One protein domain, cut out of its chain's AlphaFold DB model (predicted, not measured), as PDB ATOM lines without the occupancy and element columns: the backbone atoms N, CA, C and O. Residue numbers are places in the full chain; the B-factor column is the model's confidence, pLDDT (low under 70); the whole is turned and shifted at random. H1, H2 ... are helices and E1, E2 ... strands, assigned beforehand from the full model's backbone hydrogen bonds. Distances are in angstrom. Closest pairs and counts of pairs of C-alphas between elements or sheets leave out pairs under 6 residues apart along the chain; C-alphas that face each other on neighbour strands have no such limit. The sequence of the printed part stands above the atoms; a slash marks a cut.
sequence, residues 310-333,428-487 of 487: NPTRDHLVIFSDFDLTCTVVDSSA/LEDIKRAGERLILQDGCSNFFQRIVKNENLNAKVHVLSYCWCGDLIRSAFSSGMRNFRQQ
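AT A GLANCE: This is residues 310 to 333 and 428 to 487 of the 487 residues of a protein of Arachis duranensis (UniProt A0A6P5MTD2). A two-strand parallel ribbon, E1 beside E2, makes one part of an elongated body, and the helix pair H1 and H3 packs together toward the other end, H1 farthest out. Helix H2 runs loosely beside the E2 side of the ribbon. The 84 printed residues hold three named helices and two named strands, in the order E1, H1, H2, E2, H3; the class is mixed, with under half of the residues, 40, in named elements. The whole is compact, with a radius of gyration of the C-alphas of 13.0 A and spans of 41 by 24 by 22 A.

HOW THE PARTS SIT: E1, residues 316 to 321, and E2, residues 459 to 464, are parallel neighbours at 19 degrees; N 318 and O 460 are 2.8 A apart and N 462 and O 318 2.8 A, within hydrogen-bond range. The closest C-alphas of H2, residues 444 to 453, and E2 are those of Ile 451 and Ala 459, 7.4 A apart. H3, residues 470 to 478, and E2 are near each other, with 5 pairs of C-alphas within 10 A. H2 and H3 are close but not clearly touching, about perpendicular at 82 degrees; their closest C-alphas, Ser 445 and Phe 477, are 7.1 A apart. H1, residues 428 to 436, touches H3 at a steep tilt of 42 degrees, the same way; their closest C-alphas, Gly 435 and Ala 476, are 4.3 A apart. H1 and H2 are apart, as are E1 and H3. In H1, H2 and H3 every O i to N i+4 pair is within hydrogen-bond range.

IN THESE COORDINATES: E1 is 16.3 A long from C-alpha 316 at (-2.781, -5.633, 141.971), and E2 15.6 A. H1 measures 12.5 A, H2 14.3 A, and H3 11.8 A, ending at C-alpha 478 at (-24.255, -7.326, 138.520).

THE WHOLE: The C-alphas farthest apart, Arg 313 and Asp 430, are 41.9 A apart. Residues 334 to 427 are cut out, and C-alphas 333 and 428 are 16.2 A apart. Of the links printed whole, none is long. Confidence is under 70 at residues 310 to 313, 467 and 479 to 487.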
ATOM      1  N   ASN A 310      -0.542  -1.606 150.105       67.50
ATOM      2  CA  ASN A 310      -0.375  -0.159 150.091       67.50
ATOM      3  C   ASN A 310      -1.018   0.410 148.813       67.50
ATOM      4  O   ASN A 310      -0.401   0.356 147.749       67.50
ATOM      5  N   PRO A 311      -2.194   1.055 148.891       67.19
ATOM      6  CA  PRO A 311      -2.933   1.519 147.714       67.19
ATOM      7  C   PRO A 311      -2.173   2.528 146.851       67.19
ATOM      8  O   PRO A 311      -2.435   2.633 145.655       67.19
ATOM      9  N   THR A 312      -1.235   3.266 147.452       69.12
ATOM     10  CA  THR A 312      -0.455   4.308 146.765       69.12
ATOM     11  C   THR A 312       0.744   3.766 145.992       69.12
ATOM     12  O   THR A 312       1.265   4.462 145.124       69.12
ATOM     13  N   ARG A 313       1.200   2.546 146.303       65.81
ATOM     14  CA  ARG A 313       2.401   1.939 145.705       65.81
ATOM     15  C   ARG A 313       2.086   0.654 144.950       65.81
ATOM     16  O   ARG A 313       2.620   0.433 143.866       65.81
ATOM     17  N   ASP A 314       1.193  -0.153 145.498       71.81
ATOM     18  CA  ASP A 314       0.903  -1.489 145.010       71.81
ATOM     19  C   ASP A 314      -0.236  -1.424 143.987       71.81
ATOM     20  O   ASP A 314      -1.284  -0.830 144.241       71.81
ATOM     21  N   HIS A 315      -0.030  -2.047 142.827       74.69
ATOM     22  CA  HIS A 315      -1.053  -2.237 141.799       74.69
ATOM     23  C   HIS A 315      -1.287  -3.734 141.637       74.69
ATOM     24  O   HIS A 315      -0.423  -4.448 141.130       74.69
ATOM     25  N   LEU A 316      -2.444  -4.219 142.080       77.50
ATOM     26  CA  LEU A 316      -2.781  -5.633 141.971       77.50
ATOM     27  C   LEU A 316      -3.464  -5.916 140.640       77.50
ATOM     28  O   LEU A 316      -4.304  -5.144 140.177       77.50
ATOM     29  N   VAL A 317      -3.145  -7.066 140.060       79.31
ATOM     30  CA  VAL A 317      -3.898  -7.642 138.949       79.31
ATOM     31  C   VAL A 317      -4.364  -9.016 139.401       79.31
ATOM     32  O   VAL A 317      -3.553  -9.902 139.656       79.31
ATOM     33  N   ILE A 318      -5.671  -9.166 139.577       80.06
ATOM     34  CA  ILE A 318      -6.307 -10.394 140.039       80.06
ATOM     35  C   ILE A 318      -6.904 -11.072 138.819       80.06
ATOM     36  O   ILE A 318      -7.816 -10.524 138.205       80.06
ATOM     37  N   PHE A 319      -6.407 -12.259 138.492       82.69
ATOM     38  CA  PHE A 319      -7.019 -13.132 137.500       82.69
ATOM     39  C   PHE A 319      -7.864 -14.173 138.222       82.69
ATOM     40  O   PHE A 319      -7.397 -14.791 139.177       82.69
ATOM     41  N   SER A 320      -9.100 -14.353 137.779       84.81
ATOM     42  CA  SER A 320      -9.955 -15.439 138.240       84.81
ATOM     43  C   SER A 320     -10.547 -16.129 137.040       84.81
ATOM     44  O   SER A 320     -11.172 -15.475 136.213       84.81
ATOM     45  N   ASP A 321     -10.401 -17.440 136.987       87.12
ATOM     46  CA  ASP A 321     -11.258 -18.252 136.144       87.12
ATOM     47  C   ASP A 321     -12.726 -18.120 136.606       87.12
ATOM     48  O   ASP A 321     -13.003 -17.878 137.792       87.12
ATOM     49  N   PHE A 322     -13.662 -18.177 135.664       87.94
ATOM     50  CA  PHE A 322     -15.090 -18.000 135.908       87.94
ATOM     51  C   PHE A 322     -15.792 -19.342 136.054       87.94
ATOM     52  O   PHE A 322     -16.471 -19.577 137.053       87.94
ATOM     53  N   ASP A 323     -15.630 -20.212 135.066       86.31
ATOM     54  CA  ASP A 323     -16.372 -21.458 134.972       86.31
ATOM     55  C   ASP A 323     -15.835 -22.468 135.983       86.31
ATOM     56  O   ASP A 323     -14.640 -22.715 136.043       86.31
ATOM     57  N   LEU A 324     -16.707 -23.048 136.813       84.44
ATOM     58  CA  LEU A 324     -16.363 -24.002 137.886       84.44
ATOM     59  C   LEU A 324     -15.544 -23.410 139.053       84.44
ATOM     60  O   LEU A 324     -15.662 -23.897 140.182       84.44
ATOM     61  N   THR A 325     -14.787 -22.332 138.824       86.44
ATOM     62  CA  THR A 325     -14.102 -21.552 139.863       86.44
ATOM     63  C   THR A 325     -15.048 -20.561 140.542       86.44
ATOM     64  O   THR A 325     -15.181 -20.553 141.766       86.44
ATOM     65  N   CYS A 326     -15.729 -19.713 139.765       87.44
ATOM     66  CA  CYS A 326     -16.740 -18.792 140.287       87.44
ATOM     67  C   CYS A 326     -18.130 -19.419 140.265       87.44
ATOM     68  O   CYS A 326     -18.904 -19.194 141.193       87.44
ATOM     69  N   THR A 327     -18.461 -20.165 139.215       88.62
ATOM     70  CA  THR A 327     -19.779 -20.764 139.002       88.62
ATOM     71  C   THR A 327     -19.841 -22.204 139.511       88.62
ATOM     72  O   THR A 327     -18.832 -22.899 139.566       88.62
ATOM     73  N   VAL A 328     -21.033 -22.681 139.879       85.81
ATOM     74  CA  VAL A 328     -21.243 -24.105 140.231       85.81
ATOM     75  C   VAL A 328     -21.398 -24.987 138.985       85.81
ATOM     76  O   VAL A 328     -21.189 -26.196 139.037       85.81
ATOM     77  N   VAL A 329     -21.785 -24.384 137.861       82.06
ATOM     78  CA  VAL A 329     -22.042 -25.069 136.590       82.06
ATOM     79  C   VAL A 329     -21.333 -24.357 135.446       82.06
ATOM     80  O   VAL A 329     -21.115 -23.145 135.504       82.06
ATOM     81  N   ASP A 330     -21.024 -25.117 134.402       83.00
ATOM     82  CA  ASP A 330     -20.490 -24.614 133.138       83.00
ATOM     83  C   ASP A 330     -21.456 -23.598 132.506       83.00
ATOM     84  O   ASP A 330     -22.639 -23.887 132.283       83.00
ATOM     85  N   SER A 331     -20.963 -22.391 132.225       82.56
ATOM     86  CA  SER A 331     -21.786 -21.317 131.679       82.56
ATOM     87  C   SER A 331     -22.034 -21.422 130.166       82.56
ATOM     88  O   SER A 331     -23.021 -20.866 129.674       82.56
ATOM     89  N   SER A 332     -21.238 -22.196 129.423       84.69
ATOM     90  CA  SER A 332     -21.473 -22.484 128.000       84.69
ATOM     91  C   SER A 332     -22.731 -23.340 127.793       84.69
ATOM     92  O   SER A 332     -23.545 -23.054 126.909       84.69
ATOM     93  N   ALA A 333     -22.974 -24.305 128.687       85.31
ATOM     94  CA  ALA A 333     -24.194 -25.112 128.693       85.31
ATOM     95  C   ALA A 333     -25.446 -24.254 128.944       85.31
ATOM     96  O   ALA A 333     -26.502 -24.508 128.368       85.31
ATOM     97  N   LEU A 428     -30.187 -10.777 124.085       89.81
ATOM     98  CA  LEU A 428     -29.351 -10.198 125.137       89.81
ATOM     99  C   LEU A 428     -30.033 -10.164 126.517       89.81
ATOM    100  O   LEU A 428     -29.381 -10.384 127.533       89.81
ATOM    101  N   GLU A 429     -31.336  -9.901 126.582       90.38
ATOM    102  CA  GLU A 429     -32.073  -9.852 127.850       90.38
ATOM    103  C   GLU A 429     -32.234 -11.237 128.486       90.38
ATOM    104  O   GLU A 429     -32.215 -11.362 129.712       90.38
ATOM    105  N   ASP A 430     -32.321 -12.293 127.673       90.12
ATOM    106  CA  ASP A 430     -32.337 -13.667 128.180       90.12
ATOM    107  C   ASP A 430     -30.958 -14.068 128.721       90.12
ATOM    108  O   ASP A 430     -30.878 -14.687 129.783       90.12
ATOM    109  N   ILE A 431     -29.877 -13.634 128.059       90.56
ATOM    110  CA  ILE A 431     -28.497 -13.797 128.548       90.56
ATOM    111  C   ILE A 431     -28.329 -13.112 129.906       90.56
ATOM    112  O   ILE A 431     -27.864 -13.740 130.858       90.56
ATOM    113  N   LYS A 432     -28.736 -11.843 130.031       90.94
ATOM    114  CA  LYS A 432     -28.616 -11.104 131.296       90.94
ATOM    115  C   LYS A 432     -29.387 -11.787 132.422       90.94
ATOM    116  O   LYS A 432     -28.834 -12.032 133.490       90.94
ATOM    117  N   ARG A 433     -30.639 -12.177 132.157       88.88
ATOM    118  CA  ARG A 433     -31.494 -12.872 133.129       88.88
ATOM    119  C   ARG A 433     -30.910 -14.213 133.566       88.88
ATOM    120  O   ARG A 433     -31.068 -14.595 134.725       88.88
ATOM    121  N   ALA A 434     -30.277 -14.946 132.653       88.62
ATOM    122  CA  ALA A 434     -29.596 -16.189 132.989       88.62
ATOM    123  C   ALA A 434     -28.373 -15.932 133.877       88.62
ATOM    124  O   ALA A 434     -28.208 -16.619 134.883       88.62
ATOM    125  N   GLY A 435     -27.582 -14.901 133.565       88.56
ATOM    126  CA  GLY A 435     -26.447 -14.484 134.385       88.56
ATOM    127  C   GLY A 435     -26.869 -14.093 135.801       88.56
ATOM    128  O   GLY A 435     -26.316 -14.603 136.765       88.56
ATOM    129  N   GLU A 436     -27.915 -13.278 135.959       87.94
ATOM    130  CA  GLU A 436     -28.440 -12.873 137.278       87.94
ATOM    131  C   GLU A 436     -28.897 -14.047 138.162       87.94
ATOM    132  O   GLU A 436     -28.923 -13.929 139.388       87.94
ATOM    133  N   ARG A 437     -29.284 -15.173 137.551       86.75
ATOM    134  CA  ARG A 437     -29.750 -16.390 138.239       86.75
ATOM    135  C   ARG A 437     -28.649 -17.428 138.438       86.75
ATOM    136  O   ARG A 437     -28.920 -18.498 138.983       86.75
ATOM    137  N   LEU A 438     -27.443 -17.137 137.968       87.06
ATOM    138  CA  LEU A 438     -26.327 -18.061 137.988       87.06
ATOM    139  C   LEU A 438     -25.844 -18.242 139.432       87.06
ATOM    140  O   LEU A 438     -25.627 -17.280 140.167       87.06
ATOM    141  N   ILE A 439     -25.723 -19.499 139.856       87.00
ATOM    142  CA  ILE A 439     -25.294 -19.836 141.214       87.00
ATOM    143  C   ILE A 439     -23.768 -19.793 141.260       87.00
ATOM    144  O   ILE A 439     -23.095 -20.547 140.550       87.00
ATOM    145  N   LEU A 440     -23.239 -18.909 142.104       89.56
ATOM    146  CA  LEU A 440     -21.810 -18.790 142.363       89.56
ATOM    147  C   LEU A 440     -21.395 -19.651 143.560       89.56
ATOM    148  O   LEU A 440     -22.196 -19.891 144.463       89.56
ATOM    149  N   GLN A 441     -20.136 -20.084 143.564       90.31
ATOM    150  CA  GLN A 441     -19.519 -20.808 144.671       90.31
ATOM    151  C   GLN A 441     -19.566 -19.988 145.968       90.31
ATOM    152  O   GLN A 441     -19.506 -18.749 145.957       90.31
ATOM    153  N   ASP A 442     -19.627 -20.682 147.105       88.38
ATOM    154  CA  ASP A 442     -19.694 -20.043 148.417       88.38
ATOM    155  C   ASP A 442     -18.516 -19.080 148.638       88.38
ATOM    156  O   ASP A 442     -17.345 -19.416 148.482       88.38
ATOM    157  N   GLY A 443     -18.834 -17.838 149.011       83.94
ATOM    158  CA  GLY A 443     -17.841 -16.791 149.257       83.94
ATOM    159  C   GLY A 443     -17.346 -16.045 148.012       83.94
ATOM    160  O   GLY A 443     -16.788 -14.959 148.181       83.94
ATOM    161  N   CYS A 444     -17.619 -16.526 146.792       87.44
ATOM    162  CA  CYS A 444     -17.185 -15.891 145.540       87.44
ATOM    163  C   CYS A 444     -17.709 -14.451 145.414       87.44
ATOM    164  O   CYS A 444     -16.931 -13.498 145.318       87.44
ATOM    165  N   SER A 445     -19.025 -14.256 145.542       84.06
ATOM    166  CA  SER A 445     -19.625 -12.917 145.495       84.06
ATOM    167  C   SER A 445     -19.037 -11.995 146.562       84.06
ATOM    168  O   SER A 445     -18.710 -10.848 146.281       84.06
ATOM    169  N   ASN A 446     -18.851 -12.495 147.788       83.44
ATOM    170  CA  ASN A 446     -18.297 -11.702 148.887       83.44
ATOM    171  C   ASN A 446     -16.843 -11.292 148.633       83.44
ATOM    172  O   ASN A 446     -16.454 -10.183 149.001       83.44
ATOM    173  N   PHE A 447     -16.046 -12.159 148.010       86.00
ATOM    174  CA  PHE A 447     -14.662 -11.876 147.649       86.00
ATOM    175  C   PHE A 447     -14.574 -10.706 146.662       86.00
ATOM    176  O   PHE A 447     -13.986  -9.673 146.993       86.00
ATOM    177  N   PHE A 448     -15.241 -10.805 145.507       84.88
ATOM    178  CA  PHE A 448     -15.240  -9.722 144.519       84.88
ATOM    179  C   PHE A 448     -15.899  -8.454 145.062       84.88
ATOM    180  O   PHE A 448     -15.408  -7.351 144.815       84.88
ATOM    181  N   GLN A 449     -16.936  -8.593 145.898       83.00
ATOM    182  CA  GLN A 449     -17.547  -7.448 146.564       83.00
ATOM    183  C   GLN A 449     -16.603  -6.696 147.488       83.00
ATOM    184  O   GLN A 449     -16.621  -5.465 147.498       83.00
ATOM    185  N   ARG A 450     -15.773  -7.408 148.251       83.12
ATOM    186  CA  ARG A 450     -14.760  -6.783 149.104       83.12
ATOM    187  C   ARG A 450     -13.693  -6.076 148.286       83.12
ATOM    188  O   ARG A 450     -13.264  -5.012 148.700       83.12
ATOM    189  N   ILE A 451     -13.298  -6.632 147.144       81.38
ATOM    190  CA  ILE A 451     -12.296  -6.017 146.266       81.38
ATOM    191  C   ILE A 451     -12.836  -4.712 145.681       81.38
ATOM    192  O   ILE A 451     -12.230  -3.664 145.856       81.38
ATOM    193  N   VAL A 452     -14.005  -4.764 145.041       77.00
ATOM    194  CA  VAL A 452     -14.571  -3.616 144.317       77.00
ATOM    195  C   VAL A 452     -15.042  -2.503 145.259       77.00
ATOM    196  O   VAL A 452     -14.975  -1.336 144.890       77.00
ATOM    197  N   LYS A 453     -15.525  -2.828 146.469       79.88
ATOM    198  CA  LYS A 453     -15.942  -1.813 147.460       79.88
ATOM    199  C   LYS A 453     -14.777  -1.207 148.239       79.88
ATOM    200  O   LYS A 453     -14.982  -0.231 148.955       79.88
ATOM    201  N   ASN A 454     -13.589  -1.800 148.181       76.62
ATOM    202  CA  ASN A 454     -12.454  -1.306 148.941       76.62
ATOM    203  C   ASN A 454     -11.737  -0.212 148.145       76.62
ATOM    204  O   ASN A 454     -10.894  -0.502 147.306       76.62
ATOM    205  N   GLU A 455     -12.050   1.050 148.442       72.38
ATOM    206  CA  GLU A 455     -11.384   2.217 147.835       72.38
ATOM    207  C   GLU A 455      -9.877   2.261 148.138       72.38
ATOM    208  O   GLU A 455      -9.100   2.835 147.380       72.38
ATOM    209  N   ASN A 456      -9.447   1.589 149.212       73.00
ATOM    210  CA  ASN A 456      -8.040   1.413 149.555       73.00
ATOM    211  C   ASN A 456      -7.406   0.219 148.823       73.00
ATOM    212  O   ASN A 456      -6.292  -0.174 149.152       73.00
ATOM    213  N   LEU A 457      -8.080  -0.406 147.858       75.25
ATOM    214  CA  LEU A 457      -7.521  -1.485 147.056       75.25
ATOM    215  C   LEU A 457      -7.348  -1.015 145.612       75.25
ATOM    216  O   LEU A 457      -8.291  -0.909 144.836       75.25
ATOM    217  N   ASN A 458      -6.100  -0.769 145.239       79.88
ATOM    218  CA  ASN A 458      -5.710  -0.481 143.865       79.88
ATOM    219  C   ASN A 458      -5.524  -1.807 143.111       79.88
ATOM    220  O   ASN A 458      -4.408  -2.307 142.967       79.88
ATOM    221  N   ALA A 459      -6.645  -2.421 142.719       80.56
ATOM    222  CA  ALA A 459      -6.680  -3.711 142.036       80.56
ATOM    223  C   ALA A 459      -7.461  -3.647 140.717       80.56
ATOM    224  O   ALA A 459      -8.560  -3.098 140.649       80.56
ATOM    225  N   LYS A 460      -6.921  -4.286 139.678       81.56
ATOM    226  CA  LYS A 460      -7.648  -4.655 138.461       81.56
ATOM    227  C   LYS A 460      -8.063  -6.112 138.563       81.56
ATOM    228  O   LYS A 460      -7.223  -6.967 138.826       81.56
ATOM    229  N   VAL A 461      -9.342  -6.396 138.345       82.00
ATOM    230  CA  VAL A 461      -9.856  -7.767 138.319       82.00
ATOM    231  C   VAL A 461     -10.152  -8.161 136.884       82.00
ATOM    232  O   VAL A 461     -10.913  -7.484 136.195       82.00
ATOM    233  N   HIS A 462      -9.568  -9.273 136.466       83.31
ATOM    234  CA  HIS A 462      -9.769  -9.910 135.180       83.31
ATOM    235  C   HIS A 462     -10.432 -11.261 135.424       83.31
ATOM    236  O   HIS A 462      -9.851 -12.152 136.041       83.31
ATOM    237  N   VAL A 463     -11.670 -11.389 134.960       83.75
ATOM    238  CA  VAL A 463     -12.378 -12.666 134.960       83.75
ATOM    239  C   VAL A 463     -12.114 -13.326 133.613       83.75
ATOM    240  O   VAL A 463     -12.491 -12.787 132.572       83.75
ATOM    241  N   LEU A 464     -11.405 -14.447 133.653       81.88
ATOM    242  CA  LEU A 464     -11.091 -15.292 132.515       81.88
ATOM    243  C   LEU A 464     -12.183 -16.349 132.398       81.88
ATOM    244  O   LEU A 464     -12.654 -16.874 133.398       81.88
ATOM    245  N   SER A 465     -12.615 -16.629 131.183       78.50
ATOM    246  CA  SER A 465     -13.647 -17.622 130.926       78.50
ATOM    247  C   SER A 465     -13.520 -18.065 129.482       78.50
ATOM    248  O   SER A 465     -13.234 -17.241 128.608       78.50
ATOM    249  N   TYR A 466     -13.752 -19.349 129.232       72.75
ATOM    250  CA  TYR A 466     -13.964 -19.844 127.873       72.75
ATOM    251  C   TYR A 466     -15.400 -19.572 127.394       72.75
ATOM    252  O   TYR A 466     -15.697 -19.733 126.213       72.75
ATOM    253  N   CYS A 467     -16.295 -19.111 128.278       66.94
ATOM    254  CA  CYS A 467     -17.622 -18.644 127.910       66.94
ATOM    255  C   CYS A 467     -17.530 -17.428 126.994       66.94
ATOM    256  O   CYS A 467     -17.025 -16.363 127.358       66.94
ATOM    257  N   TRP A 468     -18.109 -17.560 125.806       71.38
ATOM    258  CA  TRP A 468     -18.067 -16.556 124.745       71.38
ATOM    259  C   TRP A 468     -18.922 -15.305 125.013       71.38
ATOM    260  O   TRP A 468     -19.219 -14.553 124.085       71.38
ATOM    261  N   CYS A 469     -19.378 -15.074 126.251       84.25
ATOM    262  CA  CYS A 469     -20.342 -14.022 126.557       84.25
ATOM    263  C   CYS A 469     -19.993 -13.199 127.805       84.25
ATOM    264  O   CYS A 469     -20.402 -13.502 128.927       84.25
ATOM    265  N   GLY A 470     -19.337 -12.055 127.589       83.56
ATOM    266  CA  GLY A 470     -19.051 -11.093 128.657       83.56
ATOM    267  C   GLY A 470     -20.305 -10.517 129.336       83.56
ATOM    268  O   GLY A 470     -20.239 -10.129 130.501       83.56
ATOM    269  N   ASP A 471     -21.456 -10.477 128.656       88.69
ATOM    270  CA  ASP A 471     -22.712 -10.002 129.252       88.69
ATOM    271  C   ASP A 471     -23.290 -10.984 130.272       88.69
ATOM    272  O   ASP A 471     -23.813 -10.542 131.296       88.69
ATOM    273  N   LEU A 472     -23.138 -12.294 130.052       88.56
ATOM    274  CA  LEU A 472     -23.520 -13.321 131.023       88.56
ATOM    275  C   LEU A 472     -22.702 -13.167 132.312       88.56
ATOM    276  O   LEU A 472     -23.269 -13.069 133.401       88.56
ATOM    277  N   ILE A 473     -21.376 -13.063 132.168       88.19
ATOM    278  CA  ILE A 473     -20.422 -12.914 133.277       88.19
ATOM    279  C   ILE A 473     -20.708 -11.630 134.057       88.19
ATOM    280  O   ILE A 473     -20.873 -11.657 135.278       88.19
ATOM    281  N   ARG A 474     -20.822 -10.489 133.360       86.19
ATOM    282  CA  ARG A 474     -21.166  -9.211 133.998       86.19
ATOM    283  C   ARG A 474     -22.480  -9.320 134.751       86.19
ATOM    284  O   ARG A 474     -22.554  -8.846 135.878       86.19
ATOM    285  N   SER A 475     -23.483  -9.970 134.165       87.69
ATOM    286  CA  SER A 475     -24.800 -10.096 134.786       87.69
ATOM    287  C   SER A 475     -24.763 -10.944 136.060       87.69
ATOM    288  O   SER A 475     -25.381 -10.552 137.052       87.69
ATOM    289  N   ALA A 476     -23.949 -12.006 136.085       87.25
ATOM    290  CA  ALA A 476     -23.722 -12.845 137.265       87.25
ATOM    291  C   ALA A 476     -23.132 -12.080 138.458       87.25
ATOM    292  O   ALA A 476     -23.508 -12.330 139.602       87.25
ATOM    293  N   PHE A 477     -22.274 -11.089 138.205       82.25
ATOM    294  CA  PHE A 477     -21.753 -10.204 139.253       82.25
ATOM    295  C   PHE A 477     -22.603  -8.933 139.466       82.25
ATOM    296  O   PHE A 477     -22.490  -8.274 140.505       82.25
ATOM    297  N   SER A 478     -23.473  -8.574 138.514       70.25
ATOM    298  CA  SER A 478     -24.255  -7.326 138.520       70.25
ATOM    299  C   SER A 478     -25.427  -7.307 139.492       70.25
ATOM    300  O   SER A 478     -25.811  -6.224 139.938       70.25
ATOM    301  N   SER A 479     -25.909  -8.477 139.928       55.28
ATOM    302  CA  SER A 479     -26.843  -8.581 141.055       55.28
ATOM    303  C   SER A 479     -26.238  -8.039 142.371       55.28
ATOM    304  O   SER A 479     -26.942  -7.934 143.375       55.28
ATOM    305  N   GLY A 480     -24.967  -7.580 142.352       49.66
ATOM    306  CA  GLY A 480     -24.394  -6.682 143.361       49.66
ATOM    307  C   GLY A 480     -23.291  -5.684 142.939       49.66
ATOM    308  O   GLY A 480     -22.845  -4.945 143.820       49.66
ATOM    309  N   MET A 481     -22.796  -5.623 141.685       48.16
ATOM    310  CA  MET A 481     -21.602  -4.818 141.310       48.16
ATOM    311  C   MET A 481     -21.634  -4.235 139.875       48.16
ATOM    312  O   MET A 481     -21.751  -4.977 138.908       48.16
ATOM    313  N   ARG A 482     -21.452  -2.913 139.697       39.50
ATOM    314  CA  ARG A 482     -21.551  -2.204 138.391       39.50
ATOM    315  C   ARG A 482     -20.232  -1.949 137.627       39.50
ATOM    316  O   ARG A 482     -20.291  -1.369 136.549       39.50
ATOM    317  N   ASN A 483     -19.060  -2.367 138.118       40.12
ATOM    318  CA  ASN A 483     -17.765  -1.912 137.571       40.12
ATOM    319  C   ASN A 483     -16.813  -3.053 137.154       40.12
ATOM    320  O   ASN A 483     -15.757  -3.219 137.757       40.12
ATOM    321  N   PHE A 484     -17.137  -3.797 136.092       43.84
ATOM    322  CA  PHE A 484     -16.178  -4.693 135.425       43.84
ATOM    323  C   PHE A 484     -15.875  -4.188 134.007       43.84
ATOM    324  O   PHE A 484     -16.790  -3.975 133.212       43.84
ATOM    325  N   ARG A 485     -14.589  -4.005 133.683       34.06
ATOM    326  CA  ARG A 485     -14.095  -3.810 132.307       34.06
ATOM    327  C   ARG A 485     -13.335  -5.067 131.891       34.06
ATOM    328  O   ARG A 485     -12.504  -5.536 132.659       34.06
ATOM    329  N   GLN A 486     -13.617  -5.579 130.697       42.03
ATOM    330  CA  GLN A 486     -12.890  -6.697 130.089       42.03
ATOM    331  C   GLN A 486     -11.884  -6.147 129.066       42.03
ATOM    332  O   GLN A 486     -12.158  -5.123 128.431       42.03
ATOM    333  N   GLN A 487     -10.735  -6.813 128.947       32.41
ATOM    334  CA  GLN A 487      -9.931  -6.842 127.725       32.41
ATOM    335  C   GLN A 487     -10.099  -8.218 127.106       32.41
ATOM    336  O   GLN A 487     -10.109  -9.182 127.907       32.41
TER     337      GLN A 487